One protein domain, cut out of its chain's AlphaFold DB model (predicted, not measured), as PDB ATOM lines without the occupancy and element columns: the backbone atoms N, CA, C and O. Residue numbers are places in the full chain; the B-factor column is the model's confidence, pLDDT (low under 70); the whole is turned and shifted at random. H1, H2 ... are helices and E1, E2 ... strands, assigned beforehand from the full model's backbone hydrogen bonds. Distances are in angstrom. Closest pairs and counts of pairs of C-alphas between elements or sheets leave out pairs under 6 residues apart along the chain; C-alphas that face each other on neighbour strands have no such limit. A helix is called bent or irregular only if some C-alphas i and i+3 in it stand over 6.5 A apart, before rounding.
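What this domain is: This is residues 12 to 127 of the 127 residues of the protein "DUF3189 family protein" of Thermoanaerobacterales bacterium (UniProt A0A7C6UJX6). A loose, elongated frame: the helical hairpin of H3 and H4a makes one end, H2 lies toward the other, and H4b, the second arm of the bent helix H4, turns off from H4a. The two-stranded hairpin E1 and E2 lies at one side between these ends, H1 packs on H4a, and residues 66 to 83 run across from H2 to H3. The printed part has 116 residues, with four named helices and two strands in the order H1 E1 E2 H2 H3 H4; the sheet, order E1 - E2, is antiparallel and the class is mostly helix. It is only just loose, close to compact, with a radius of gyration of the C-alphas of 16.2 A and spans of 50 by 32 by 24 A.

Where its parts are: H1 is residues 12 to 15, beginning at C-alpha 12 (223.446, 167.693, 127.327). E1 is residues 31 to 36, 14.3 A, and E2 residues 42 to 46, 13.4 A. H2 is residues 52 to 65, 20.2 A, and H3 residues 84 to 94, 15.6 A. H4, residues 99 to 125, was assigned as one helix by its hydrogen bonds but is bent: C-alphas 112 and 115 are 7.2 A apart. Its arms are H4a, residues 99 to 112, 19.9 A, and H4b, residues 115 to 125, 15.7 A, ending at C-alpha 125 (241.149, 148.123, 123.639).

How they stand to each other: H1 touches H4a, with residues 107 to 111 of the arm alone; the closest C-alphas, of Ile 14 and Ile 107, are 6.5 A apart. E1 and E2, a hairpin, are antiparallel at 150 degrees, with N 32 and O 45 at 2.8 A within hydrogen-bond range. H2 touches no helix. H3 and H4a touch as a helical hairpin, at a shallow tilt of 25 degrees, opposite ways; their closest C-alphas, of Gly 89 and Gly 102, are 4.1 A apart. H4a and H4b stand at a steep tilt of 61 degrees, and H4b touches no helix. Every O i to N i+4 pair is within hydrogen-bond range in H2, H4a and H4b, and 6 of 7 in H3; H1 is too short for one.

The domain as a whole: The C-alphas farthest apart, of Glu 67 and Phe 97, are 50.7 A apart. The printed part has no cut, and the links H1 to E1 and H2 to H3 are long. Mean pLDDT of the printed part is 86.9; residues 70, 96, 126 and 127 are under 70.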
ATOM      1  N   LYS A  12     223.354 167.629 125.857       79.62
ATOM      2  CA  LYS A  12     223.446 167.693 127.327       79.62
ATOM      3  C   LYS A  12     224.523 166.758 127.885       79.62
ATOM      4  O   LYS A  12     225.273 167.159 128.761       79.62
ATOM      5  N   GLU A  13     224.624 165.551 127.340       82.88
ATOM      6  CA  GLU A  13     225.599 164.534 127.757       82.88
ATOM      7  C   GLU A  13     227.028 165.015 127.470       82.88
ATOM      8  O   GLU A  13     227.881 164.992 128.351       82.88
ATOM      9  N   ILE A  14     227.252 165.602 126.286       85.50
ATOM     10  CA  ILE A  14     228.550 166.186 125.908       85.50
ATOM     11  C   ILE A  14     228.920 167.375 126.807       85.50
ATOM     12  O   ILE A  14     230.064 167.494 127.235       85.50
ATOM     13  N   SER A  15     227.959 168.245 127.123       83.25
ATOM     14  CA  SER A  15     228.194 169.397 128.009       83.25
ATOM     15  C   SER A  15     228.576 168.997 129.439       83.25
ATOM     16  O   SER A  15     229.225 169.777 130.131       83.25
ATOM     17  N   ASN A  16     228.173 167.801 129.874       86.00
ATOM     18  CA  ASN A  16     228.408 167.295 131.224       86.00
ATOM     19  C   ASN A  16     229.719 166.508 131.361       86.00
ATOM     20  O   ASN A  16     230.051 166.089 132.469       86.00
ATOM     21  N   ILE A  17     230.472 166.309 130.271       86.12
ATOM     22  CA  ILE A  17     231.775 165.641 130.338       86.12
ATOM     23  C   ILE A  17     232.683 166.422 131.307       86.12
ATOM     24  O   ILE A  17     232.774 167.656 131.214       86.12
ATOM     25  N   PRO A  18     233.398 165.732 132.213       83.62
ATOM     26  CA  PRO A  18     234.389 166.365 133.071       83.62
ATOM     27  C   PRO A  18     235.366 167.240 132.272       83.62
ATOM     28  O   PRO A  18     235.860 166.853 131.214       83.62
ATOM     29  N   CYS A  19     235.626 168.446 132.778       81.81
ATOM     30  CA  CYS A  19     236.522 169.433 132.162       81.81
ATOM     31  C   CYS A  19     236.110 169.938 130.761       81.81
ATOM     32  O   CYS A  19     236.878 170.661 130.122       81.81
ATOM     33  N   PHE A  20     234.894 169.649 130.285       84.44
ATOM     34  CA  PHE A  20     234.426 170.144 128.991       84.44
ATOM     35  C   PHE A  20     234.405 171.674 128.932       84.44
ATOM     36  O   PHE A  20     233.837 172.334 129.800       84.44
ATOM     37  N   GLY A  21     235.044 172.245 127.907       76.38
ATOM     38  CA  GLY A  21     235.129 173.697 127.712       76.38
ATOM     39  C   GLY A  21     235.903 174.451 128.804       76.38
ATOM     40  O   GLY A  21     236.023 175.672 128.725       76.38
ATOM     41  N   LYS A  22     236.456 173.750 129.801       76.12
ATOM     42  CA  LYS A  22     237.204 174.326 130.918       76.12
ATOM     43  C   LYS A  22     238.690 174.107 130.663       76.12
ATOM     44  O   LYS A  22     239.190 172.996 130.803       76.12
ATOM     45  N   LEU A  23     239.396 175.165 130.271       72.81
ATOM     46  CA  LEU A  23     240.857 175.166 130.252       72.81
ATOM     47  C   LEU A  23     241.348 176.161 131.294       72.81
ATOM     48  O   LEU A  23     241.339 177.366 131.052       72.81
ATOM     49  N   ASP A  24     241.797 175.637 132.427       80.31
ATOM     50  CA  ASP A  24     242.524 176.426 133.406       80.31
ATOM     51  C   ASP A  24     244.018 176.373 133.078       80.31
ATOM     52  O   ASP A  24     244.664 175.330 133.189       80.31
ATOM     53  N   ARG A  25     244.568 177.502 132.620       82.94
ATOM     54  CA  ARG A  25     245.988 177.594 132.261       82.94
ATOM     55  C   ARG A  25     246.908 177.484 133.475       82.94
ATOM     56  O   ARG A  25     248.067 177.131 133.286       82.94
ATOM     57  N   GLN A  26     246.418 177.777 134.679       86.88
ATOM     58  CA  GLN A  26     247.216 177.685 135.903       86.88
ATOM     59  C   GLN A  26     247.488 176.230 136.293       86.88
ATOM     60  O   GLN A  26     248.471 175.954 136.966       86.88
ATOM     61  N   ARG A  27     246.656 175.305 135.804       87.19
ATOM     62  CA  ARG A  27     246.697 173.876 136.133       87.19
ATOM     63  C   ARG A  27     247.287 173.015 135.015       87.19
ATOM     64  O   ARG A  27     247.060 171.807 134.950       87.19
ATOM     65  N   LEU A  28     248.005 173.634 134.075       90.25
ATOM     66  CA  LEU A  28     248.742 172.893 133.051       90.25
ATOM     67  C   LEU A  28     249.825 172.035 133.716       90.25
ATOM     68  O   LEU A  28     250.535 172.498 134.601       90.25
ATOM     69  N   GLY A  29     249.959 170.790 133.263       89.50
ATOM     70  CA  GLY A  29     250.868 169.802 133.848       89.50
ATOM     71  C   GLY A  29     250.283 169.003 135.017       89.50
ATOM     72  O   GLY A  29     250.877 168.000 135.401       89.50
ATOM     73  N   GLU A  30     249.110 169.369 135.544       91.19
ATOM     74  CA  GLU A  30     248.419 168.562 136.556       91.19
ATOM     75  C   GLU A  30     247.677 167.381 135.915       91.19
ATOM     76  O   GLU A  30     246.998 167.533 134.893       91.19
ATOM     77  N   MET A  31     247.781 166.202 136.536       91.50
ATOM     78  CA  MET A  31     246.943 165.048 136.206       91.50
ATOM     79  C   MET A  31     245.651 165.089 137.011       91.50
ATOM     80  O   MET A  31     245.664 165.170 138.236       91.50
ATOM     81  N   PHE A  32     244.532 164.964 136.312       91.19
ATOM     82  CA  PHE A  32     243.206 164.895 136.901       91.19
ATOM     83  C   PHE A  32     242.658 163.496 136.728       91.19
ATOM     84  O   PHE A  32     242.527 163.034 135.595       91.19
ATOM     85  N   PHE A  33     242.314 162.846 137.832       92.25
ATOM     86  CA  PHE A  33     241.590 161.585 137.788       92.25
ATOM     87  C   PHE A  33     240.170 161.812 137.261       92.25
ATOM     88  O   PHE A  33     239.479 162.730 137.708       92.25
ATOM     89  N   ILE A  34     239.743 160.986 136.306       91.56
ATOM     90  CA  ILE A  34     238.414 161.073 135.681       91.56
ATOM     91  C   ILE A  34     237.545 159.870 136.029       91.56
ATOM     92  O   ILE A  34     236.330 160.016 136.151       91.56
ATOM     93  N   GLY A  35     238.143 158.695 136.205       91.31
ATOM     94  CA  GLY A  35     237.425 157.477 136.556       91.31
ATOM     95  C   GLY A  35     238.234 156.230 136.236       91.31
ATOM     96  O   GLY A  35     239.392 156.317 135.834       91.31
ATOM     97  N   GLN A  36     237.601 155.073 136.387       91.19
ATOM     98  CA  GLN A  36     238.153 153.790 135.966       91.19
ATOM     99  C   GLN A  36     237.393 153.264 134.755       91.19
ATOM    100  O   GLN A  36     236.192 153.500 134.611       91.19
ATOM    101  N   ASP A  37     238.108 152.589 133.867       87.88
ATOM    102  CA  ASP A  37     237.511 151.942 132.711       87.88
ATOM    103  C   ASP A  37     236.943 150.550 133.046       87.88
ATOM    104  O   ASP A  37     237.070 150.055 134.165       87.88
ATOM    105  N   ASP A  38     236.320 149.901 132.059       86.00
ATOM    106  CA  ASP A  38     235.705 148.574 132.221       86.00
ATOM    107  C   ASP A  38     236.692 147.462 132.653       86.00
ATOM    108  O   ASP A  38     236.259 146.387 133.063       86.00
ATOM    109  N   LYS A  39     238.012 147.692 132.557       86.12
ATOM    110  CA  LYS A  39     239.073 146.767 132.985       86.12
ATOM    111  C   LYS A  39     239.681 147.161 134.344       86.12
ATOM    112  O   LYS A  39     240.661 146.550 134.764       86.12
ATOM    113  N   GLY A  40     239.127 148.167 135.027       86.81
ATOM    114  CA  GLY A  40     239.634 148.687 136.301       86.81
ATOM    115  C   GLY A  40     240.857 149.597 136.161       86.81
ATOM    116  O   GLY A  40     241.520 149.883 137.154       86.81
ATOM    117  N   GLN A  41     241.184 150.048 134.945       87.75
ATOM    118  CA  GLN A  41     242.327 150.929 134.717       87.75
ATOM    119  C   GLN A  41     241.945 152.377 135.011       87.75
ATOM    120  O   GLN A  41     240.934 152.878 134.515       87.75
ATOM    121  N   GLU A  42     242.771 153.068 135.789       92.25
ATOM    122  CA  GLU A  42     242.567 154.477 136.110       92.25
ATOM    123  C   GLU A  42     242.838 155.370 134.893       92.25
ATOM    124  O   GLU A  42     243.860 155.255 134.211       92.25
ATOM    125  N   VAL A  43     241.914 156.289 134.621       91.00
ATOM    126  CA  VAL A  43     241.988 157.220 133.497       91.00
ATOM    127  C   VAL A  43     242.179 158.632 134.018       91.00
ATOM    128  O   VAL A  43     241.365 159.160 134.781       91.00
ATOM    129  N   TYR A  44     243.240 159.261 133.524       92.12
ATOM    130  CA  TYR A  44     243.610 160.626 133.854       92.12
ATOM    131  C   TYR A  44     243.612 161.514 132.613       92.12
ATOM    132  O   TYR A  44     243.810 161.050 131.488       92.12
ATOM    133  N   ILE A  45     243.444 162.816 132.823       91.38
ATOM    134  CA  ILE A  45     243.686 163.840 131.802       91.38
ATOM    135  C   ILE A  45     244.735 164.831 132.296       91.38
ATOM    136  O   ILE A  45     244.814 165.122 133.485       91.38
ATOM    137  N   MET A  46     245.513 165.378 131.367       90.81
ATOM    138  CA  MET A  46     246.481 166.434 131.641       90.81
ATOM    139  C   MET A  46     246.447 167.455 130.506       90.81
ATOM    140  O   MET A  46     246.573 167.110 129.329       90.81
ATOM    141  N   GLY A  47     246.301 168.730 130.857       89.50
ATOM    142  CA  GLY A  47     246.521 169.823 129.916       89.50
ATOM    143  C   GLY A  47     248.018 170.090 129.772       89.50
ATOM    144  O   GLY A  47     248.654 170.477 130.744       89.50
ATOM    145  N   VAL A  48     248.580 169.916 128.573       89.56
ATOM    146  CA  VAL A  48     250.038 170.056 128.340       89.56
ATOM    147  C   VAL A  48     250.430 171.305 127.543       89.56
ATOM    148  O   VAL A  48     251.611 171.619 127.417       89.56
ATOM    149  N   GLY A  49     249.458 172.031 126.983       86.94
ATOM    150  CA  GLY A  49     249.724 173.203 126.144       86.94
ATOM    151  C   GLY A  49     250.704 172.891 125.006       86.94
ATOM    152  O   GLY A  49     250.500 171.942 124.252       86.94
ATOM    153  N   ASN A  50     251.780 173.675 124.908       88.94
ATOM    154  CA  ASN A  50     252.825 173.519 123.886       88.94
ATOM    155  C   ASN A  50     253.938 172.523 124.285       88.94
ATOM    156  O   ASN A  50     254.937 172.413 123.579       88.94
ATOM    157  N   ALA A  51     253.799 171.821 125.415       91.25
ATOM    158  CA  ALA A  51     254.803 170.892 125.937       91.25
ATOM    159  C   ALA A  51     254.565 169.426 125.515       91.25
ATOM    160  O   ALA A  51     255.144 168.512 126.099       91.25
ATOM    161  N   ASP A  52     253.742 169.172 124.495       88.81
ATOM    162  CA  ASP A  52     253.364 167.826 124.040       88.81
ATOM    163  C   ASP A  52     254.578 166.933 123.713       88.81
ATOM    164  O   ASP A  52     254.636 165.772 124.128       88.81
ATOM    165  N   LYS A  53     255.584 167.479 123.016       91.88
ATOM    166  CA  LYS A  53     256.826 166.761 122.685       91.88
ATOM    167  C   LYS A  53     257.658 166.435 123.922       91.88
ATOM    168  O   LYS A  53     258.274 165.372 123.969       91.88
ATOM    169  N   ILE A  54     257.688 167.348 124.894       93.50
ATOM    170  CA  ILE A  54     258.436 167.174 126.142       93.50
ATOM    171  C   ILE A  54     257.786 166.051 126.948       93.50
ATOM    172  O   ILE A  54     258.463 165.087 127.280       93.50
ATOM    173  N   ILE A  55     256.467 166.101 127.147       92.50
ATOM    174  CA  ILE A  55     255.724 165.087 127.908       92.50
ATOM    175  C   ILE A  55     255.877 163.689 127.302       92.50
ATOM    176  O   ILE A  55     256.153 162.741 128.034       92.50
ATOM    177  N   LYS A  56     255.779 163.548 125.972       91.62
ATOM    178  CA  LYS A  56     256.012 162.252 125.307       91.62
ATOM    179  C   LYS A  56     257.409 161.701 125.595       91.62
ATOM    180  O   LYS A  56     257.530 160.543 125.979       91.62
ATOM    181  N   ARG A  57     258.449 162.531 125.451       93.00
ATOM    182  CA  ARG A  57     259.840 162.134 125.733       93.00
ATOM    183  C   ARG A  57     260.040 161.759 127.196       93.00
ATOM    184  O   ARG A  57     260.673 160.747 127.465       93.00
ATOM    185  N   THR A  58     259.476 162.539 128.114       93.12
ATOM    186  CA  THR A  58     259.551 162.275 129.554       93.12
ATOM    187  C   THR A  58     258.938 160.921 129.890       93.12
ATOM    188  O   THR A  58     259.600 160.100 130.512       93.12
ATOM    189  N   ILE A  59     257.718 160.642 129.419       91.69
ATOM    190  CA  ILE A  59     257.037 159.360 129.660       91.69
ATOM    191  C   ILE A  59     257.837 158.184 129.080       91.69
ATOM    192  O   ILE A  59     258.009 157.169 129.752       91.69
ATOM    193  N   THR A  60     258.378 158.321 127.863       91.69
ATOM    194  CA  THR A  60     259.254 157.295 127.274       91.69
ATOM    195  C   THR A  60     260.513 157.066 128.107       91.69
ATOM    196  O   THR A  60     260.852 155.918 128.375       91.69
ATOM    197  N   GLY A  61     261.177 158.133 128.561       92.56
ATOM    198  CA  GLY A  61     262.359 158.029 129.417       92.56
ATOM    199  C   GLY A  61     262.056 157.340 130.749       92.56
ATOM    200  O   GLY A  61     262.811 156.468 131.166       92.56
ATOM    201  N   PHE A  62     260.913 157.647 131.374       93.12
ATOM    202  CA  PHE A  62     260.452 156.937 132.571       93.12
ATOM    203  C   PHE A  62     260.313 155.433 132.317       93.12
ATOM    204  O   PHE A  62     260.817 154.637 133.100       93.12
ATOM    205  N   CYS A  63     259.704 155.026 131.203       91.19
ATOM    206  CA  CYS A  63     259.572 153.601 130.882       91.19
ATOM    207  C   CYS A  63     260.915 152.898 130.737       91.19
ATOM    208  O   CYS A  63     261.054 151.769 131.189       91.19
ATOM    209  N   GLN A  64     261.886 153.569 130.119       90.25
ATOM    210  CA  GLN A  64     263.229 153.029 129.926       90.25
ATOM    211  C   GLN A  64     263.965 152.860 131.256       90.25
ATOM    212  O   GLN A  64     264.561 151.814 131.483       90.25
ATOM    213  N   ILE A  65     263.885 153.854 132.146       93.94
ATOM    214  CA  ILE A  65     264.521 153.812 133.473       93.94
ATOM    215  C   ILE A  65     263.975 152.655 134.318       93.94
ATOM    216  O   ILE A  65     264.730 152.015 135.039       93.94
ATOM    217  N   TYR A  66     262.671 152.389 134.223       93.00
ATOM    218  CA  TYR A  66     262.006 151.320 134.973       93.00
ATOM    219  C   TYR A  66     261.900 149.997 134.198       93.00
ATOM    220  O   TYR A  66     261.153 149.115 134.618       93.00
ATOM    221  N   GLU A  67     262.606 149.862 133.070       91.75
ATOM    222  CA  GLU A  67     262.638 148.651 132.235       91.75
ATOM    223  C   GLU A  67     261.240 148.106 131.880       91.75
ATOM    224  O   GLU A  67     261.001 146.898 131.777       91.75
ATOM    225  N   LEU A  68     260.278 149.010 131.673       89.06
ATOM    226  CA  LEU A  68     258.946 148.625 131.234       89.06
ATOM    227  C   LEU A  68     259.026 148.073 129.807       89.06
ATOM    228  O   LEU A  68     259.731 148.608 128.951       89.06
ATOM    229  N   ARG A  69     258.263 147.008 129.528       82.62
ATOM    230  CA  ARG A  69     258.211 146.376 128.197       82.62
ATOM    231  C   ARG A  69     257.932 147.423 127.111       82.62
ATOM    232  O   ARG A  69     257.098 148.301 127.326       82.62
ATOM    233  N   GLU A  70     258.535 147.289 125.926       68.25
ATOM    234  CA  GLU A  70     258.402 148.266 124.822       68.25
ATOM    235  C   GLU A  70     256.948 148.588 124.430       68.25
ATOM    236  O   GLU A  70     256.655 149.701 124.006       68.25
ATOM    237  N   ASN A  71     256.015 147.656 124.644       72.06
ATOM    238  CA  ASN A  71     254.591 147.827 124.334       72.06
ATOM    239  C   ASN A  71     253.728 148.232 125.543       72.06
ATOM    240  O   ASN A  71     252.502 148.179 125.470       72.06
ATOM    241  N   SER A  72     254.345 148.615 126.664       80.19
ATOM    242  CA  SER A  72     253.629 149.057 127.870       80.19
ATOM    243  C   SER A  72     252.954 150.420 127.699       80.19
ATOM    244  O   SER A  72     251.972 150.699 128.385       80.19
ATOM    245  N   ILE A  73     253.433 151.255 126.766       84.69
ATOM    246  CA  ILE A  73     252.873 152.581 126.497       84.69
ATOM    247  C   ILE A  73     252.544 152.752 125.022       84.69
ATOM    248  O   ILE A  73     253.387 152.599 124.144       84.69
ATOM    249  N   ASN A  74     251.309 153.179 124.765       86.75
ATOM    250  CA  ASN A  74     250.821 153.502 123.435       86.75
ATOM    251  C   ASN A  74     250.443 154.983 123.348       86.75
ATOM    252  O   ASN A  74     249.443 155.423 123.915       86.75
ATOM    253  N   PHE A  75     251.207 155.756 122.574       88.88
ATOM    254  CA  PHE A  75     250.838 157.133 122.253       88.88
ATOM    255  C   PHE A  75     249.858 157.157 121.081       88.88
ATOM    256  O   PHE A  75     250.220 156.876 119.939       88.88
ATOM    257  N   ILE A  76     248.614 157.536 121.357       89.12
ATOM    258  CA  ILE A  76     247.544 157.571 120.358       89.12
ATOM    259  C   ILE A  76     247.286 159.017 119.945       89.12
ATOM    260  O   ILE A  76     247.010 159.881 120.775       89.12
ATOM    261  N   ASP A  77     247.368 159.287 118.645       88.44
ATOM    262  CA  ASP A  77     247.070 160.605 118.095       88.44
ATOM    263  C   ASP A  77     245.594 160.717 117.693       88.44
ATOM    264  O   ASP A  77     245.120 160.036 116.782       88.44
ATOM    265  N   VAL A  78     244.871 161.614 118.364       90.00
ATOM    266  CA  VAL A  78     243.454 161.904 118.104       90.00
ATOM    267  C   VAL A  78     243.236 163.187 117.297       90.00
ATOM    268  O   VAL A  78     242.090 163.571 117.065       90.00
ATOM    269  N   ARG A  79     244.293 163.854 116.804       87.44
ATOM    270  CA  ARG A  79     244.176 165.100 116.016       87.44
ATOM    271  C   ARG A  79     243.332 164.937 114.752       87.44
ATOM    272  O   ARG A  79     242.675 165.883 114.338       87.44
ATOM    273  N   SER A  80     243.268 163.737 114.176       87.00
ATOM    274  CA  SER A  80     242.397 163.413 113.031       87.00
ATOM    275  C   SER A  80     240.890 163.508 113.337       87.00
ATOM    276  O   SER A  80     240.056 163.553 112.422       87.00
ATOM    277  N   CYS A  81     240.527 163.544 114.623       89.00
ATOM    278  CA  CYS A  81     239.176 163.814 115.107       89.00
ATOM    279  C   CYS A  81     238.903 165.316 115.252       89.00
ATOM    280  O   CYS A  81     237.756 165.704 115.467       89.00
ATOM    281  N   TYR A  82     239.912 166.174 115.125       89.75
ATOM    282  CA  TYR A  82     239.721 167.615 115.149       89.75
ATOM    283  C   TYR A  82     239.094 168.079 113.834       89.75
ATOM    284  O   TYR A  82     239.496 167.661 112.748       89.75
ATOM    285  N   ASN A  83     238.077 168.931 113.923       92.19
ATOM    286  CA  ASN A  83     237.405 169.491 112.758       92.19
ATOM    287  C   ASN A  83     237.215 171.002 112.924       92.19
ATOM    288  O   ASN A  83     237.392 171.556 114.010       92.19
ATOM    289  N   PHE A  84     236.849 171.663 111.828       93.12
ATOM    290  CA  PHE A  84     236.724 173.117 111.774       93.12
ATOM    291  C   PHE A  84     235.763 173.692 112.829       93.12
ATOM    292  O   PHE A  84     236.065 174.728 113.417       93.12
ATOM    293  N   TYR A  85     234.671 172.989 113.152       92.94
ATOM    294  CA  TYR A  85     233.723 173.418 114.189       92.94
ATOM    295  C   TYR A  85     234.339 173.390 115.586       92.94
ATOM    296  O   TYR A  85     234.105 174.310 116.364       92.94
ATOM    297  N   ILE A  86     235.166 172.382 115.899       91.38
ATOM    298  CA  ILE A  86     235.905 172.345 117.170       91.38
ATOM    299  C   ILE A  86     236.892 173.517 117.226       91.38
ATOM    300  O   ILE A  86     236.984 174.181 118.255       91.38
ATOM    301  N   SER A  87     237.573 173.819 116.114       89.75
ATOM    302  CA  SER A  87     238.505 174.950 116.028       89.75
ATOM    303  C   SER A  87     237.835 176.289 116.297       89.75
ATOM    304  O   SER A  87     238.215 177.003 117.227       89.75
ATOM    305  N   ILE A  88     236.782 176.593 115.537       89.81
ATOM    306  CA  ILE A  88     236.011 177.823 115.705       89.81
ATOM    307  C   ILE A  88     235.370 177.867 117.090       89.81
ATOM    308  O   ILE A  88     235.476 178.880 117.771       89.81
ATOM    309  N   GLY A  89     234.736 176.781 117.537       87.94
ATOM    310  CA  GLY A  89     234.082 176.720 118.843       87.94
ATOM    311  C   GLY A  89     235.056 176.987 119.990       87.94
ATOM    312  O   GLY A  89     234.752 177.761 120.897       87.94
ATOM    313  N   THR A  90     236.266 176.427 119.914       86.50
ATOM    314  CA  THR A  90     237.341 176.662 120.891       86.50
ATOM    315  C   THR A  90     237.815 178.111 120.872       86.50
ATOM    316  O   THR A  90     238.067 178.688 121.926       86.50
ATOM    317  N   PHE A  91     237.939 178.714 119.691       87.25
ATOM    318  CA  PHE A  91     238.325 180.115 119.571       87.25
ATOM    319  C   PHE A  91     237.233 181.039 120.128       87.25
ATOM    320  O   PHE A  91     237.482 181.794 121.063       87.25
ATOM    321  N   ILE A  92     235.998 180.911 119.637       86.31
ATOM    322  CA  ILE A  92     234.862 181.759 120.022       86.31
ATOM    323  C   ILE A  92     234.544 181.634 121.517       86.31
ATOM    324  O   ILE A  92     234.290 182.643 122.171       86.31
ATOM    325  N   SER A  93     234.599 180.423 122.087       83.12
ATOM    326  CA  SER A  93     234.333 180.222 123.522       83.12
ATOM    327  C   SER A  93     235.345 180.921 124.435       83.12
ATOM    328  O   SER A  93     235.002 181.240 125.573       83.12
ATOM    329  N   ARG A  94     236.562 181.201 123.944       80.56
ATOM    330  CA  ARG A  94     237.648 181.849 124.700       80.56
ATOM    331  C   ARG A  94     237.679 183.374 124.574       80.56
ATOM    332  O   ARG A  94     238.289 184.015 125.419       80.56
ATOM    333  N   VAL A  95     237.030 183.956 123.563       79.25
ATOM    334  CA  VAL A  95     237.035 185.415 123.298       79.25
ATOM    335  C   VAL A  95     235.916 186.150 124.074       79.25
ATOM    336  O   VAL A  95     235.676 187.341 123.901       79.25
ATOM    337  N   GLY A  96     235.244 185.464 125.007       66.56
ATOM    338  CA  GLY A  96     234.392 186.081 126.030       66.56
ATOM    339  C   GLY A  96     232.922 186.209 125.633       66.56
ATOM    340  O   GLY A  96     232.088 185.451 126.124       66.56
ATOM    341  N   PHE A  97     232.584 187.147 124.742       71.62
ATOM    342  CA  PHE A  97     231.192 187.614 124.575       71.62
ATOM    343  C   PHE A  97     230.222 186.554 124.021       71.62
ATOM    344  O   PHE A  97     229.032 186.555 124.328       71.62
ATOM    345  N   PHE A  98     230.736 185.600 123.244       80.00
ATOM    346  CA  PHE A  98     229.939 184.574 122.567       80.00
ATOM    347  C   PHE A  98     230.158 183.171 123.137       80.00
ATOM    348  O   PHE A  98     230.014 182.179 122.422       80.00
ATOM    349  N   HIS A  99     230.470 183.065 124.434       79.56
ATOM    350  CA  HIS A  99     230.777 181.788 125.083       79.56
ATOM    351  C   HIS A  99     229.718 180.699 124.821       79.56
ATOM    352  O   HIS A  99     230.060 179.565 124.490       79.56
ATOM    353  N   LYS A 100     228.423 181.053 124.860       83.31
ATOM    354  CA  LYS A 100     227.319 180.122 124.561       83.31
ATOM    355  C   LYS A 100     227.348 179.601 123.117       83.31
ATOM    356  O   LYS A 100     227.185 178.402 122.909       83.31
ATOM    357  N   ILE A 101     227.592 180.473 122.138       86.00
ATOM    358  CA  ILE A 101     227.663 180.100 120.713       86.00
ATOM    359  C   ILE A 101     228.912 179.251 120.456       86.00
ATOM    360  O   ILE A 101     228.835 178.210 119.804       86.00
ATOM    361  N   GLY A 102     230.050 179.653 121.027       86.81
ATOM    362  CA  GLY A 102     231.292 178.887 120.966       86.81
ATOM    363  C   GLY A 102     231.117 177.470 121.512       86.81
ATOM    364  O   GLY A 102     231.494 176.512 120.841       86.81
ATOM    365  N   ASN A 103     230.461 177.320 122.667       86.38
ATOM    366  CA  ASN A 103     230.181 176.008 123.252       86.38
ATOM    367  C   ASN A 103     229.228 175.170 122.393       86.38
ATOM    368  O   ASN A 103     229.467 173.978 122.225       86.38
ATOM    369  N   GLN A 104     228.185 175.758 121.800       88.94
ATOM    370  CA  GLN A 104     227.290 175.021 120.897       88.94
ATOM    371  C   GLN A 104     228.028 174.500 119.656       88.94
ATOM    372  O   GLN A 104     227.865 173.333 119.290       88.94
ATOM    373  N   LEU A 105     228.885 175.326 119.048       90.81
ATOM    374  CA  LEU A 105     229.738 174.917 117.928       90.81
ATOM    375  C   LEU A 105     230.734 173.828 118.338       90.81
ATOM    376  O   LEU A 105     230.925 172.862 117.598       90.81
ATOM    377  N   LEU A 106     231.323 173.948 119.530       89.75
ATOM    378  CA  LEU A 106     232.223 172.946 120.091       89.75
ATOM    379  C   LEU A 106     231.503 171.599 120.269       89.75
ATOM    380  O   LEU A 106     232.006 170.578 119.806       89.75
ATOM    381  N   ILE A 107     230.306 171.594 120.868       90.56
ATOM    382  CA  ILE A 107     229.496 170.383 121.066       90.56
ATOM    383  C   ILE A 107     229.122 169.756 119.722       90.56
ATOM    384  O   ILE A 107     229.240 168.543 119.554       90.56
ATOM    385  N   PHE A 108     228.716 170.568 118.744       91.50
ATOM    386  CA  PHE A 108     228.421 170.089 117.396       91.50
ATOM    387  C   PHE A 108     229.648 169.440 116.739       91.50
ATOM    388  O   PHE A 108     229.562 168.339 116.188       91.50
ATOM    389  N   GLY A 109     230.809 170.089 116.851       91.75
ATOM    390  CA  GLY A 109     232.079 169.566 116.364       91.75
ATOM    391  C   GLY A 109     232.456 168.240 117.023       91.75
ATOM    392  O   GLY A 109     232.793 167.292 116.316       91.75
ATOM    393  N   VAL A 110     232.343 168.143 118.351       90.94
ATOM    394  CA  VAL A 110     232.602 166.908 119.107       90.94
ATOM    395  C   VAL A 110     231.646 165.801 118.680       90.94
ATOM    396  O   VAL A 110     232.105 164.705 118.363       90.94
ATOM    397  N   LYS A 111     230.343 166.092 118.558       90.94
ATOM    398  CA  LYS A 111     229.334 165.123 118.105       90.94
ATOM    399  C   LYS A 111     229.684 164.530 116.738       90.94
ATOM    400  O   LYS A 111     229.604 163.318 116.556       90.94
ATOM    401  N   LYS A 112     230.142 165.359 115.792       91.19
ATOM    402  CA  LYS A 112     230.590 164.904 114.462       91.19
ATOM    403  C   LYS A 112     231.824 163.993 114.525       91.19
ATOM    404  O   LYS A 112     232.031 163.170 113.635       91.19
ATOM    405  N   SER A 113     232.632 164.125 115.572       91.62
ATOM    406  CA  SER A 113     233.855 163.347 115.774       91.62
ATOM    407  C   SER A 113     233.662 162.069 116.594       91.62
ATOM    408  O   SER A 113     234.537 161.204 116.530       91.62
ATOM    409  N   ILE A 114     232.525 161.893 117.286       89.62
ATOM    410  CA  ILE A 114     232.219 160.692 118.092       89.62
ATOM    411  C   ILE A 114     232.464 159.387 117.315       89.62
ATOM    412  O   ILE A 114     233.196 158.544 117.828       89.62
ATOM    413  N   PRO A 115     231.979 159.197 116.067       88.94
ATOM    414  CA  PRO A 115     232.196 157.934 115.356       88.94
ATOM    415  C   PRO A 115     233.677 157.607 115.126       88.94
ATOM    416  O   PRO A 115     234.070 156.442 115.160       88.94
ATOM    417  N   LYS A 116     234.517 158.627 114.897       90.69
ATOM    418  CA  LYS A 116     235.969 158.448 114.751       90.69
ATOM    419  C   LYS A 116     236.622 158.132 116.095       90.69
ATOM    420  O   LYS A 116     237.426 157.208 116.159       90.69
ATOM    421  N   LEU A 117     236.242 158.846 117.156       90.12
ATOM    422  CA  LEU A 117     236.741 158.603 118.511       90.12
ATOM    423  C   LEU A 117     236.412 157.184 118.985       90.12
ATOM    424  O   LEU A 117     237.306 156.486 119.451       90.12
ATOM    425  N   VAL A 118     235.179 156.715 118.776       88.38
ATOM    426  CA  VAL A 118     234.768 155.341 119.113       88.38
ATOM    427  C   VAL A 118     235.626 154.311 118.374       88.38
ATOM    428  O   VAL A 118     236.071 153.340 118.981       88.38
ATOM    429  N   LYS A 119     235.917 154.525 117.082       89.25
ATOM    430  CA  LYS A 119     236.813 153.639 116.316       89.25
ATOM    431  C   LYS A 119     238.234 153.613 116.884       89.25
ATOM    432  O   LYS A 119     238.828 152.541 116.951       89.25
ATOM    433  N   ILE A 120     238.769 154.767 117.288       90.50
ATOM    434  CA  ILE A 120     240.095 154.851 117.914       90.50
ATOM    435  C   ILE A 120     240.098 154.086 119.237       90.50
ATOM    436  O   ILE A 120     240.945 153.222 119.422       90.50
ATOM    437  N   VAL A 121     239.124 154.339 120.116       86.56
ATOM    438  CA  VAL A 121     239.038 153.683 121.429       86.56
ATOM    439  C   VAL A 121     238.948 152.164 121.293       86.56
ATOM    440  O   VAL A 121     239.675 151.464 121.989       86.56
ATOM    441  N   LYS A 122     238.129 151.648 120.366       86.19
ATOM    442  CA  LYS A 122     238.041 150.200 120.102       86.19
ATOM    443  C   LYS A 122     239.388 149.616 119.676       86.19
ATOM    444  O   LYS A 122     239.873 148.679 120.294       86.19
ATOM    445  N   LYS A 123     240.067 150.258 118.716       86.75
ATOM    446  CA  LYS A 123     241.405 149.838 118.263       86.75
ATOM    447  C   LYS A 123     242.442 149.807 119.394       86.75
ATOM    448  O   LYS A 123     243.411 149.058 119.308       86.75
ATOM    449  N   CYS A 124     242.276 150.648 120.412       83.00
ATOM    450  CA  CYS A 124     243.160 150.699 121.574       83.00
ATOM    451  C   CYS A 124     242.818 149.659 122.647       83.00
ATOM    452  O   CYS A 124     243.692 149.337 123.437       83.00
ATOM    453  N   GLN A 125     241.581 149.156 122.690       76.44
ATOM    454  CA  GLN A 125     241.149 148.123 123.639       76.44
ATOM    455  C   GLN A 125     241.471 146.702 123.178       76.44
ATOM    456  O   GLN A 125     241.662 145.831 124.029       76.44
ATOM    457  N   ASP A 126     241.512 146.497 121.860       65.81
ATOM    458  CA  ASP A 126     241.823 145.219 121.204       65.81
ATOM    459  C   ASP A 126     243.339 144.916 121.160       65.81
ATOM    460  O   ASP A 126     243.761 143.942 120.539       65.81
ATOM    461  N   ARG A 127     244.167 145.773 121.768       59.84
ATOM    462  CA  ARG A 127     245.627 145.643 121.870       59.84
ATOM    463  C   ARG A 127     246.036 145.447 123.319       59.84
ATOM    464  O   ARG A 127     247.024 144.715 123.522       59.84
TER     465      ARG A 127